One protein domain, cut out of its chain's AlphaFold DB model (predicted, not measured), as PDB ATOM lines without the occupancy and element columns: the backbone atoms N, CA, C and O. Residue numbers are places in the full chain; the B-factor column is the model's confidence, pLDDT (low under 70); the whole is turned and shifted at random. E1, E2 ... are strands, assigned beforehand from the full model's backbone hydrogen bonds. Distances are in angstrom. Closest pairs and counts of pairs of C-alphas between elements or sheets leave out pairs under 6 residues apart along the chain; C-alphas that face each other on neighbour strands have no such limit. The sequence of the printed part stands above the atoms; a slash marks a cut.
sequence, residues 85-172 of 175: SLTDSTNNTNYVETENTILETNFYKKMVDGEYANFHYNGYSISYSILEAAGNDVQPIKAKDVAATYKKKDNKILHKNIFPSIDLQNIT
ATOM      1  N   SER A  85      16.726  -6.305  11.981       97.19
ATOM      2  CA  SER A  85      15.296  -6.463  11.758       97.19
ATOM      3  C   SER A  85      14.994  -7.089  10.404       97.19
ATOM      4  O   SER A  85      15.637  -6.778   9.405       97.19
ATOM      5  N   LEU A  86      13.946  -7.903  10.363       97.19
ATOM      6  CA  LEU A  86      13.440  -8.499   9.139       97.19
ATOM      7  C   LEU A  86      12.440  -7.576   8.430       97.19
ATOM      8  O   LEU A  86      11.519  -7.021   9.048       97.19
ATOM      9  N   THR A  87      12.588  -7.480   7.111       96.50
ATOM     10  CA  THR A  87      11.671  -6.802   6.189       96.50
ATOM     11  C   THR A  87      11.354  -7.690   4.986       96.50
ATOM     12  O   THR A  87      12.069  -8.639   4.680       96.50
ATOM     13  N   ASP A  88      10.249  -7.404   4.299       96.31
ATOM     14  CA  ASP A  88       9.973  -8.050   3.016       96.31
ATOM     15  C   ASP A  88      10.992  -7.594   1.977       96.31
ATOM     16  O   ASP A  88      11.225  -6.389   1.846       96.31
ATOM     17  N   SER A  89      11.531  -8.542   1.208       94.25
ATOM     18  CA  SER A  89      12.389  -8.196   0.082       94.25
ATOM     19  C   SER A  89      11.591  -7.495  -1.012       94.25
ATOM     20  O   SER A  89      10.459  -7.871  -1.334       94.25
ATOM     21  N   THR A  90      12.204  -6.479  -1.613       91.69
ATOM     22  CA  THR A  90      11.643  -5.772  -2.773       91.69
ATOM     23  C   THR A  90      11.954  -6.477  -4.096       91.69
ATOM     24  O   THR A  90      11.245  -6.271  -5.078       91.69
ATOM     25  N   ASN A  91      12.973  -7.344  -4.113       91.19
ATOM     26  CA  ASN A  91      13.480  -7.994  -5.325       91.19
ATOM     27  C   ASN A  91      12.907  -9.403  -5.542       91.19
ATOM     28  O   ASN A  91      12.854  -9.877  -6.675       91.19
ATOM     29  N   ASN A  92      12.478 -10.082  -4.474       94.94
ATOM     30  CA  ASN A  92      11.897 -11.421  -4.550       94.94
ATOM     31  C   ASN A  92      10.723 -11.560  -3.575       94.94
ATOM     32  O   ASN A  92      10.869 -11.404  -2.365       94.94
ATOM     33  N   THR A  93       9.547 -11.906  -4.097       95.75
ATOM     34  CA  THR A  93       8.313 -12.003  -3.305       95.75
ATOM     35  C   THR A  93       8.361 -13.099  -2.245       95.75
ATOM     36  O   THR A  93       7.689 -12.969  -1.218       95.75
ATOM     37  N   ASN A  94       9.170 -14.142  -2.463       97.00
ATOM     38  CA  ASN A  94       9.364 -15.240  -1.524       97.00
ATOM     39  C   ASN A  94      10.468 -14.959  -0.495       97.00
ATOM     40  O   ASN A  94      10.736 -15.836   0.315       97.00
ATOM     41  N   TYR A  95      11.112 -13.785  -0.493       97.50
ATOM     42  CA  TYR A  95      12.203 -13.483   0.440       97.50
ATOM     43  C   TYR A  95      11.817 -12.502   1.543       97.50
ATOM     44  O   TYR A  95      11.046 -11.556   1.354       97.50
ATOM     45  N   VAL A  96      12.403 -12.753   2.705       97.19
ATOM     46  CA  VAL A  96      12.504 -11.839   3.840       97.19
ATOM     47  C   VAL A  96      13.980 -11.565   4.048       97.19
ATOM     48  O   VAL A  96      14.765 -12.506   4.089       97.19
ATOM     49  N   GLU A  97      14.350 -10.303   4.184       97.06
ATOM     50  CA  GLU A  97      15.745  -9.882   4.272       97.06
ATOM     51  C   GLU A  97      16.014  -9.067   5.536       97.06
ATOM     52  O   GLU A  97      15.090  -8.514   6.144       97.06
ATOM     53  N   THR A  98      17.277  -9.009   5.955       96.31
ATOM     54  CA  THR A  98      17.711  -8.070   6.992       96.31
ATOM     55  C   THR A  98      17.690  -6.634   6.468       96.31
ATOM     56  O   THR A  98      18.075  -6.358   5.334       96.31
ATOM     57  N   GLU A  99      17.240  -5.696   7.299       94.94
ATOM     58  CA  GLU A  99      17.069  -4.290   6.920       94.94
ATOM     59  C   GLU A  99      18.414  -3.604   6.610       94.94
ATOM     60  O   GLU A  99      18.622  -3.072   5.513       94.94
ATOM     61  N   ASN A 100      19.359  -3.631   7.555       94.38
ATOM     62  CA  ASN A 100      20.675  -3.027   7.368       94.38
ATOM     63  C   ASN A 100      21.748  -3.726   8.211       94.38
ATOM     64  O   ASN A 100      22.075  -3.280   9.306       94.38
ATOM     65  N   THR A 101      22.296  -4.827   7.710       94.75
ATOM     66  CA  THR A 101      23.373  -5.580   8.369       94.75
ATOM     67  C   THR A 101      24.593  -5.688   7.469       94.75
ATOM     68  O   THR A 101      24.492  -5.496   6.256       94.75
ATOM     69  N   ILE A 102      25.749  -5.991   8.064       93.31
ATOM     70  CA  ILE A 102      26.959  -6.334   7.310       93.31
ATOM     71  C   ILE A 102      26.815  -7.746   6.718       93.31
ATOM     72  O   ILE A 102      27.105  -7.960   5.541       93.31
ATOM     73  N   LEU A 103      26.323  -8.698   7.515       94.75
ATOM     74  CA  LEU A 103      25.894 -10.020   7.069       94.75
ATOM     75  C   LEU A 103      24.467  -9.936   6.520       94.75
ATOM     76  O   LEU A 103      23.479 -10.019   7.256       94.75
ATOM     77  N   GLU A 104      24.344  -9.732   5.215       94.69
ATOM     78  CA  GLU A 104      23.053  -9.641   4.539       94.69
ATOM     79  C   GLU A 104      22.424 -11.034   4.469       94.69
ATOM     80  O   GLU A 104      23.013 -11.969   3.927       94.69
ATOM     81  N   THR A 105      21.226 -11.203   5.023       96.25
ATOM     82  CA  THR A 105      20.567 -12.515   5.067       96.25
ATOM     83  C   THR A 105      19.242 -12.465   4.336       96.25
ATOM     84  O   THR A 105      18.445 -11.569   4.587       96.25
ATOM     85  N   ASN A 106      18.990 -13.460   3.487       97.06
ATOM     86  CA  ASN A 106      17.723 -13.704   2.813       97.06
ATOM     87  C   ASN A 106      17.147 -15.033   3.293       97.06
ATOM     88  O   ASN A 106      17.764 -16.082   3.115       97.06
ATOM     89  N   PHE A 107      15.943 -15.010   3.850       97.88
ATOM     90  CA  PHE A 107      15.190 -16.209   4.184       97.88
ATOM     91  C   PHE A 107      14.031 -16.420   3.229       97.88
ATOM     92  O   PHE A 107      13.322 -15.484   2.856       97.88
ATOM     93  N   TYR A 108      13.772 -17.681   2.917       97.75
ATOM     94  CA  TYR A 108      12.598 -18.090   2.168       97.75
ATOM     95  C   TYR A 108      11.336 -18.026   3.051       97.75
ATOM     96  O   TYR A 108      11.230 -18.725   4.063       97.75
ATOM     97  N   LYS A 109      10.331 -17.241   2.633       97.31
ATOM     98  CA  LYS A 109       8.973 -17.215   3.216       97.31
ATOM     99  C   LYS A 109       8.292 -18.564   3.103       97.31
ATOM    100  O   LYS A 109       7.477 -18.905   3.951       97.31
ATOM    101  N   LYS A 110       8.604 -19.322   2.060       97.81
ATOM    102  CA  LYS A 110       8.302 -20.740   1.939       97.81
ATOM    103  C   LYS A 110       9.527 -21.430   1.364       97.81
ATOM    104  O   LYS A 110      10.009 -21.000   0.317       97.81
ATOM    105  N   MET A 111       9.995 -22.463   2.061       98.00
ATOM    106  CA  MET A 111      11.137 -23.274   1.635       98.00
ATOM    107  C   MET A 111      10.921 -23.850   0.232       98.00
ATOM    108  O   MET A 111       9.774 -24.031  -0.195       98.00
ATOM    109  N   VAL A 112      12.024 -24.117  -0.463       97.44
ATOM    110  CA  VAL A 112      12.029 -24.720  -1.801       97.44
ATOM    111  C   VAL A 112      13.091 -25.811  -1.836       97.44
ATOM    112  O   VAL A 112      14.277 -25.522  -1.708       97.44
ATOM    113  N   ASP A 113      12.658 -27.060  -1.978       96.62
ATOM    114  CA  ASP A 113      13.504 -28.255  -1.994       96.62
ATOM    115  C   ASP A 113      14.474 -28.309  -0.796       96.62
ATOM    116  O   ASP A 113      15.651 -28.655  -0.912       96.62
ATOM    117  N   GLY A 114      13.975 -27.931   0.384       97.44
ATOM    118  CA  GLY A 114      14.745 -27.865   1.622       97.44
ATOM    119  C   GLY A 114      15.577 -26.592   1.805       97.44
ATOM    120  O   GLY A 114      16.013 -26.341   2.930       97.44
ATOM    121  N   GLU A 115      15.801 -25.776   0.767       98.31
ATOM    122  CA  GLU A 115      16.502 -24.489   0.888       98.31
ATOM    123  C   GLU A 115      15.648 -23.481   1.664       98.31
ATOM    124  O   GLU A 115      14.446 -23.324   1.412       98.31
ATOM    125  N   TYR A 116      16.265 -22.803   2.637       98.06
ATOM    126  CA  TYR A 116      15.549 -21.886   3.527       98.06
ATOM    127  C   TYR A 116      16.267 -20.562   3.804       98.06
ATOM    128  O   TYR A 116      15.597 -19.592   4.168       98.06
ATOM    129  N   ALA A 117      17.589 -20.488   3.626       97.81
ATOM    130  CA  ALA A 117      18.367 -19.290   3.930       97.81
ATOM    131  C   ALA A 117      19.560 -19.120   2.988       97.81
ATOM    132  O   ALA A 117      20.208 -20.095   2.613       97.81
ATOM    133  N   ASN A 118      19.885 -17.870   2.678       97.56
ATOM    134  CA  ASN A 118      21.101 -17.476   1.988       97.56
ATOM    135  C   ASN A 118      21.727 -16.270   2.700       97.56
ATOM    136  O   ASN A 118      21.040 -15.292   2.993       97.56
ATOM    137  N   PHE A 119      23.022 -16.345   2.973       96.75
ATOM    138  CA  PHE A 119      23.796 -15.305   3.634       96.75
ATOM    139  C   PHE A 119      24.828 -14.751   2.663       96.75
ATOM    140  O   PHE A 119      25.519 -15.519   1.995       96.75
ATOM    141  N   HIS A 120      24.965 -13.430   2.629       94.81
ATOM    142  CA  HIS A 120      25.909 -12.715   1.788       94.81
ATOM    143  C   HIS A 120      26.822 -11.849   2.649       94.81
ATOM    144  O   HIS A 120      26.373 -11.122   3.533       94.81
ATOM    145  N   TYR A 121      28.118 -11.912   2.363       92.56
ATOM    146  CA  TYR A 121      29.123 -11.098   3.032       92.56
ATOM    147  C   TYR A 121      30.275 -10.820   2.070       92.56
ATOM    148  O   TYR A 121      30.864 -11.746   1.517       92.56
ATOM    149  N   ASN A 122      30.604  -9.545   1.849       88.62
ATOM    150  CA  ASN A 122      31.725  -9.119   0.998       88.62
ATOM    151  C   ASN A 122      31.778  -9.793  -0.393       88.62
ATOM    152  O   ASN A 122      32.848 -10.120  -0.899       88.62
ATOM    153  N   GLY A 123      30.615  -9.994  -1.021       89.19
ATOM    154  CA  GLY A 123      30.498 -10.617  -2.345       89.19
ATOM    155  C   GLY A 123      30.569 -12.148  -2.353       89.19
ATOM    156  O   GLY A 123      30.401 -12.749  -3.410       89.19
ATOM    157  N   TYR A 124      30.772 -12.776  -1.196       95.38
ATOM    158  CA  TYR A 124      30.618 -14.215  -1.007       95.38
ATOM    159  C   TYR A 124      29.197 -14.537  -0.566       95.38
ATOM    160  O   TYR A 124      28.541 -13.709   0.070       95.38
ATOM    161  N   SER A 125      28.742 -15.748  -0.876       96.25
ATOM    162  CA  SER A 125      27.449 -16.247  -0.429       96.25
ATOM    163  C   SER A 125      27.524 -17.685   0.066       96.25
ATOM    164  O   SER A 125      28.348 -18.482  -0.390       96.25
ATOM    165  N   ILE A 126      26.646 -18.011   1.010       97.38
ATOM    166  CA  ILE A 126      26.394 -19.371   1.476       97.38
ATOM    167  C   ILE A 126      24.885 -19.600   1.553       97.38
ATOM    168  O   ILE A 126      24.158 -18.819   2.161       97.38
ATOM    169  N   SER A 127      24.421 -20.683   0.934       97.75
ATOM    170  CA  SER A 127      23.036 -21.154   1.031       97.75
ATOM    171  C   SER A 127      22.949 -22.336   1.990       97.75
ATOM    172  O   SER A 127      23.847 -23.178   2.037       97.75
ATOM    173  N   TYR A 128      21.835 -22.423   2.711       98.06
ATOM    174  CA  TYR A 128      21.515 -23.535   3.592       98.06
ATOM    175  C   TYR A 128      20.234 -24.234   3.152       98.06
ATOM    176  O   TYR A 128      19.183 -23.606   2.980       98.06
ATOM    177  N   SER A 129      20.333 -25.560   3.085       98.19
ATOM    178  CA  SER A 129      19.209 -26.463   2.876       98.19
ATOM    179  C   SER A 129      19.156 -27.513   3.977       98.19
ATOM    180  O   SER A 129      20.190 -27.990   4.446       98.19
ATOM    181  N   ILE A 130      17.946 -27.896   4.374       97.00
ATOM    182  CA  ILE A 130      17.691 -29.034   5.255       97.00
ATOM    183  C   ILE A 130      16.917 -30.088   4.464       97.00
ATOM    184  O   ILE A 130      15.819 -29.828   3.987       97.00
ATOM    185  N   LEU A 131      17.530 -31.256   4.256       96.56
ATOM    186  CA  LEU A 131      17.036 -32.242   3.286       96.56
ATOM    187  C   LEU A 131      16.339 -33.421   3.962       96.56
ATOM    188  O   LEU A 131      15.210 -33.770   3.619       96.56
ATOM    189  N   GLU A 132      16.997 -34.032   4.944       96.50
ATOM    190  CA  GLU A 132      16.475 -35.190   5.660       96.50
ATOM    191  C   GLU A 132      17.102 -35.338   7.048       96.50
ATOM    192  O   GLU A 132      18.170 -34.795   7.332       96.50
ATOM    193  N   ALA A 133      16.417 -36.087   7.905       94.56
ATOM    194  CA  ALA A 133      16.934 -36.595   9.164       94.56
ATOM    195  C   ALA A 133      17.091 -38.116   9.044       94.56
ATOM    196  O   ALA A 133      16.118 -38.822   8.768       94.56
ATOM    197  N   ALA A 134      18.311 -38.608   9.252       94.19
ATOM    198  CA  ALA A 134      18.663 -40.022   9.158       94.19
ATOM    199  C   ALA A 134      19.404 -40.487  10.420       94.19
ATOM    200  O   ALA A 134      20.037 -39.694  11.118       94.19
ATOM    201  N   GLY A 135      19.327 -41.784  10.703       92.06
ATOM    202  CA  GLY A 135      20.009 -42.429  11.819       92.06
ATOM    203  C   GLY A 135      20.197 -43.919  11.549       92.06
ATOM    204  O   GLY A 135      19.652 -44.452  10.581       92.06
ATOM    205  N   ASN A 136      20.965 -44.595  12.400       91.44
ATOM    206  CA  ASN A 136      21.175 -46.036  12.267       91.44
ATOM    207  C   ASN A 136      19.848 -46.786  12.450       91.44
ATOM    208  O   ASN A 136      19.089 -46.483  13.370       91.44
ATOM    209  N   ASP A 137      19.590 -47.753  11.570       91.44
ATOM    210  CA  ASP A 137      18.434 -48.659  11.614       91.44
ATOM    211  C   ASP A 137      17.048 -47.977  11.604       91.44
ATOM    212  O   ASP A 137      16.040 -48.593  11.953       91.44
ATOM    213  N   VAL A 138      16.967 -46.719  11.152       92.94
ATOM    214  CA  VAL A 138      15.705 -45.989  10.961       92.94
ATOM    215  C   VAL A 138      15.581 -45.463   9.536       92.94
ATOM    216  O   VAL A 138      16.558 -45.049   8.914       92.94
ATOM    217  N   GLN A 139      14.356 -45.474   9.006       93.75
ATOM    218  CA  GLN A 139      14.078 -44.901   7.691       93.75
ATOM    219  C   GLN A 139      14.279 -43.377   7.726       93.75
ATOM    220  O   GLN A 139      13.724 -42.731   8.623       93.75
ATOM    221  N   PRO A 140      15.021 -42.789   6.767       95.38
ATOM    222  CA  PRO A 140      15.186 -41.345   6.684       95.38
ATOM    223  C   PRO A 140      13.845 -40.627   6.540       95.38
ATOM    224  O   PRO A 140      12.961 -41.049   5.789       95.38
ATOM    225  N   ILE A 141      13.705 -39.505   7.239       95.94
ATOM    226  CA  ILE A 141      12.543 -38.627   7.124       95.94
ATOM    227  C   ILE A 141      12.966 -37.411   6.315       95.94
ATOM    228  O   ILE A 141      13.865 -36.683   6.725       95.94
ATOM    229  N   LYS A 142      12.301 -37.170   5.185       96.81
ATOM    230  CA  LYS A 142      12.535 -35.972   4.372       96.81
ATOM    231  C   LYS A 142      11.969 -34.727   5.045       96.81
ATOM    232  O   LYS A 142      10.896 -34.780   5.654       96.81
ATOM    233  N   ALA A 143      12.678 -33.615   4.896       97.38
ATOM    234  CA  ALA A 143      12.198 -32.316   5.327       97.38
ATOM    235  C   ALA A 143      10.972 -31.916   4.499       97.38
ATOM    236  O   ALA A 143      10.837 -32.274   3.326       97.38
ATOM    237  N   LYS A 144      10.057 -31.185   5.129       97.88
ATOM    238  CA  LYS A 144       8.900 -30.600   4.456       97.88
ATOM    239  C   LYS A 144       9.166 -29.139   4.164       97.88
ATOM    240  O   LYS A 144       9.521 -28.383   5.066       97.88
ATOM    241  N   ASP A 145       8.861 -28.734   2.939       98.25
ATOM    242  CA  ASP A 145       8.854 -27.324   2.591       98.25
ATOM    243  C   ASP A 145       7.638 -26.634   3.204       98.25
ATOM    244  O   ASP A 145       6.496 -26.784   2.752       98.25
ATOM    245  N   VAL A 146       7.887 -25.866   4.259       98.12
ATOM    246  CA  VAL A 146       6.849 -25.171   5.019       98.12
ATOM    247  C   VAL A 146       6.962 -23.661   4.851       98.12
ATOM    248  O   VAL A 146       8.019 -23.112   4.529       98.12
ATOM    249  N   ALA A 147       5.837 -22.980   5.063       98.25
ATOM    250  CA  ALA A 147       5.821 -21.531   5.162       98.25
ATOM    251  C   ALA A 147       6.429 -21.084   6.497       98.25
ATOM    252  O   ALA A 147       6.217 -21.703   7.544       98.25
ATOM    253  N   ALA A 148       7.159 -19.982   6.447       97.69
ATOM    254  CA  ALA A 148       7.759 -19.327   7.582       97.69
ATOM    255  C   ALA A 148       6.764 -18.394   8.278       97.69
ATOM    256  O   ALA A 148       5.847 -17.836   7.672       97.69
ATOM    257  N   THR A 149       7.005 -18.160   9.559       97.62
ATOM    258  CA  THR A 149       6.341 -17.133  10.358       97.62
ATOM    259  C   THR A 149       7.392 -16.171  10.898       97.62
ATOM    260  O   THR A 149       8.416 -16.594  11.427       97.62
ATOM    261  N   TYR A 150       7.155 -14.872  10.734       96.81
ATOM    262  CA  TYR A 150       8.041 -13.800  11.193       96.81
ATOM    263  C   TYR A 150       7.214 -12.550  11.487       96.81
ATOM    264  O   TYR A 150       6.072 -12.411  11.037       96.81
ATOM    265  N   LYS A 151       7.798 -11.629  12.249       93.62
ATOM    266  CA  LYS A 151       7.249 -10.291  12.463       93.62
ATOM    267  C   LYS A 151       8.208  -9.283  11.854       93.62
ATOM    268  O   LYS A 151       9.415  -9.371  12.059       93.62
ATOM    269  N   LYS A 152       7.672  -8.311  11.117       89.62
ATOM    270  CA  LYS A 152       8.475  -7.175  10.650       89.62
ATOM    271  C   LYS A 152       9.052  -6.445  11.857       89.62
ATOM    272  O   LYS A 152       8.340  -6.289  12.851       89.62
ATOM    273  N   LYS A 153      10.292  -5.967  11.745       90.12
ATOM    274  CA  LYS A 153      11.031  -5.317  12.846       90.12
ATOM    275  C   LYS A 153      11.403  -6.236  14.019       90.12
ATOM    276  O   LYS A 153      11.862  -5.751  15.046       90.12
ATOM    277  N   ASP A 154      11.196  -7.542  13.875       95.31
ATOM    278  CA  ASP A 154      11.789  -8.567  14.736       95.31
ATOM    279  C   ASP A 154      12.958  -9.212  13.979       95.31
ATOM    280  O   ASP A 154      13.032  -9.108  12.755       95.31
ATOM    281  N   ASN A 155      13.864  -9.880  14.683       96.94
ATOM    282  CA  ASN A 155      15.064 -10.490  14.109       96.94
ATOM    283  C   ASN A 155      14.955 -12.021  14.025       96.94
ATOM    284  O   ASN A 155      15.961 -12.725  14.046       96.94
ATOM    285  N   LYS A 156      13.726 -12.555  14.000       97.81
ATOM    286  CA  LYS A 156      13.448 -13.994  14.092       97.81
ATOM    287  C   LYS A 156      12.511 -14.468  12.997       97.81
ATOM    288  O   LYS A 156      11.475 -13.852  12.737       97.81
ATOM    289  N   ILE A 157      12.833 -15.630  12.444       98.00
ATOM    290  CA  ILE A 157      11.983 -16.354  11.503       98.00
ATOM    291  C   ILE A 157      11.874 -17.822  11.912       98.00
ATOM    292  O   ILE A 157      12.832 -18.412  12.412       98.00
ATOM    293  N   LEU A 158      10.675 -18.386  11.763       98.31
ATOM    294  CA  LEU A 158      10.330 -19.721  12.242       98.31
ATOM    295  C   LEU A 158       9.591 -20.529  11.174       98.31
ATOM    296  O   LEU A 158       8.478 -20.170  10.783       98.31
ATOM    297  N   HIS A 159      10.159 -21.668  10.801       98.00
ATOM    298  CA  HIS A 159       9.572 -22.694   9.943       98.00
ATOM    299  C   HIS A 159       9.119 -23.860  10.822       98.00
ATOM    300  O   HIS A 159       9.936 -24.596  11.375       98.00
ATOM    301  N   LYS A 160       7.806 -24.010  11.002       97.75
ATOM    302  CA  LYS A 160       7.261 -25.017  11.922       97.75
ATOM    303  C   LYS A 160       7.136 -26.389  11.276       97.75
ATOM    304  O   LYS A 160       6.661 -26.486  10.149       97.75
ATOM    305  N   ASN A 161       7.412 -27.438  12.043       97.12
ATOM    306  CA  ASN A 161       7.238 -28.834  11.641       97.12
ATOM    307  C   ASN A 161       7.960 -29.195  10.328       97.12
ATOM    308  O   ASN A 161       7.387 -29.882   9.473       97.12
ATOM    309  N   ILE A 162       9.213 -28.750  10.172       97.44
ATOM    310  CA  ILE A 162      10.074 -29.172   9.053       97.44
ATOM    311  C   ILE A 162      10.311 -30.691   9.081       97.44
ATOM    312  O   ILE A 162      10.348 -31.338   8.037       97.44
ATOM    313  N   PHE A 163      10.344 -31.263  10.285       97.12
ATOM    314  CA  PHE A 163      10.142 -32.680  10.577       97.12
ATOM    315  C   PHE A 163       9.023 -32.811  11.627       97.12
ATOM    316  O   PHE A 163       8.633 -31.807  12.230       97.12
ATOM    317  N   PRO A 164       8.470 -34.014  11.877       94.56
ATOM    318  CA  PRO A 164       7.447 -34.195  12.904       94.56
ATOM    319  C   PRO A 164       7.896 -33.658  14.270       94.56
ATOM    320  O   PRO A 164       8.850 -34.165  14.853       94.56
ATOM    321  N   SER A 165       7.186 -32.651  14.788       94.12
ATOM    322  CA  SER A 165       7.471 -31.990  16.075       94.12
ATOM    323  C   SER A 165       8.836 -31.287  16.170       94.12
ATOM    324  O   SER A 165       9.313 -31.041  17.276       94.12
ATOM    325  N   ILE A 166       9.466 -30.961  15.036       96.75
ATOM    326  CA  ILE A 166      10.723 -30.204  14.986       96.75
ATOM    327  C   ILE A 166      10.508 -28.940  14.160       96.75
ATOM    328  O   ILE A 166      10.162 -29.000  12.977       96.75
ATOM    329  N   ASP A 167      10.761 -27.803  14.795       97.81
ATOM    330  CA  ASP A 167      10.746 -26.489  14.167       97.81
ATOM    331  C   ASP A 167      12.177 -26.040  13.838       97.81
ATOM    332  O   ASP A 167      13.133 -26.397  14.529       97.81
ATOM    333  N   LEU A 168      12.319 -25.215  12.804       97.69
ATOM    334  CA  LEU A 168      13.560 -24.543  12.432       97.69
ATOM    335  C   LEU A 168      13.418 -23.045  12.699       97.69
ATOM    336  O   LEU A 168      12.511 -22.400  12.177       97.69
ATOM    337  N   GLN A 169      14.312 -22.494  13.520       97.69
ATOM    338  CA  GLN A 169      14.354 -21.070  13.840       97.69
ATOM    339  C   GLN A 169      15.697 -20.476  13.435       97.69
ATOM    340  O   GLN A 169      16.748 -21.024  13.768       97.69
ATOM    341  N   ASN A 170      15.654 -19.308  12.802       97.56
ATOM    342  CA  ASN A 170      16.830 -18.472  12.617       97.56
ATOM    343  C   ASN A 170      16.651 -17.133  13.330       97.56
ATOM    344  O   ASN A 170      15.543 -16.593  13.408       97.56
ATOM    345  N   ILE A 171      17.763 -16.629  13.862       97.06
ATOM    346  CA  ILE A 171      17.872 -15.331  14.520       97.06
ATOM    347  C   ILE A 171      18.976 -14.562  13.801       97.06
ATOM    348  O   ILE A 171      20.057 -15.109  13.593       97.06
ATOM    349  N   THR A 172      18.701 -13.324  13.408       96.31
ATOM    350  CA  THR A 172      19.643 -12.480  12.671       96.31
ATOM    351  C   THR A 172      20.437 -11.566  13.590       96.31
ATOM    352  O   THR A 172      19.919 -10.998  14.560       96.31
TER     353      THR A 172
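AT A GLANCE: This is residues 85 to 172 of the 175 residues of the protein "Cell wall-associated protein" of Geobacillus thermoleovorans B23 (UniProt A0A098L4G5). A strongly twisted sheet of five strands, E1 to E5, has a smaller sheet of three strands, E8 to E10, over part of one face, as a sandwich that is only partly face to face. At one end the hairpin of E6 and E7 reaches away from both sheets. The printed part has 88 residues and ten named strands, E1 to E10 in that order along the chain, with no named helix: the class is all strand. The sheets run in the orders E1 E2 E3 E4 E5, E8 E9 E10 and E6 E7, each antiparallel. The whole is compact, with a radius of gyration of the C-alphas of 13.9 A, yet elongated in outline, spanning 46 by 27 by 20 A.

HOW THE PARTS SIT: Begin with the largest sheet: E1, residues 85 to 88, E2, 95 to 100, E3, 104 to 112, E4, 115 to 121, and E5, 124 to 129, form a meander, each strand the antiparallel neighbour of the one before. Look for N 87 and O 97 between E1 and E2, 2.9 A apart; N 107 and O 96 between E2 and E3, 2.8 A; N 106 and O 118 between E3 and E4, 2.8 A; and N 126 and O 119 between E4 and E5, 2.9 A, each within hydrogen-bond range. E8, residues 148 to 150, E9, 156 to 163, and E10, 166 to 171, form a second meander, with N 149 and O 158 at 2.8 A and N 168 and O 159 at 2.8 A. The parts of these two sheets that face each other are 9.6 A centre to centre, their best planes 18 degrees apart. E3 bends by 82 degrees at residue 109, and there the closest C-alphas of E3 and E8, those of Lys 109 and Ala 148, are 5.0 A apart. E4 and E10 are apart. E5 runs on into E6, residues 132 to 135, across a break of 2 residues, at 64 degrees. E6 and E7, residues 138 to 142, form a hairpin, with N 133 and O 141 at 2.9 A. The closest C-alphas of E7 and E9, those of Ile 141 and Phe 163, are 7.3 A apart.

IN THESE COORDINATES: Find C-alpha 85 at (15.296, -6.463, 11.758), where E1 begins its 10.4 A. E2 is 15.1 A long, E3 19.7 A, E4 18.5 A and E5 17.2 A. E6 covers 10.1 A; E7, 12.4 A long, begins at C-alpha 138, at (15.705, -45.989, 10.961). E8 is 6.6 A long and E9 19.3 A, with a bend of 51 degrees at residue 160. E10, 16.5 A long, ends at C-alpha 171, at (17.872, -15.331, 14.520).

THE WHOLE: The two C-alphas farthest apart, those of Asn 100 and Asp 137, are 45.9 A apart. The printed part has no cut and no long link. Its mean pLDDT is 96.0, and no printed residue is under 70.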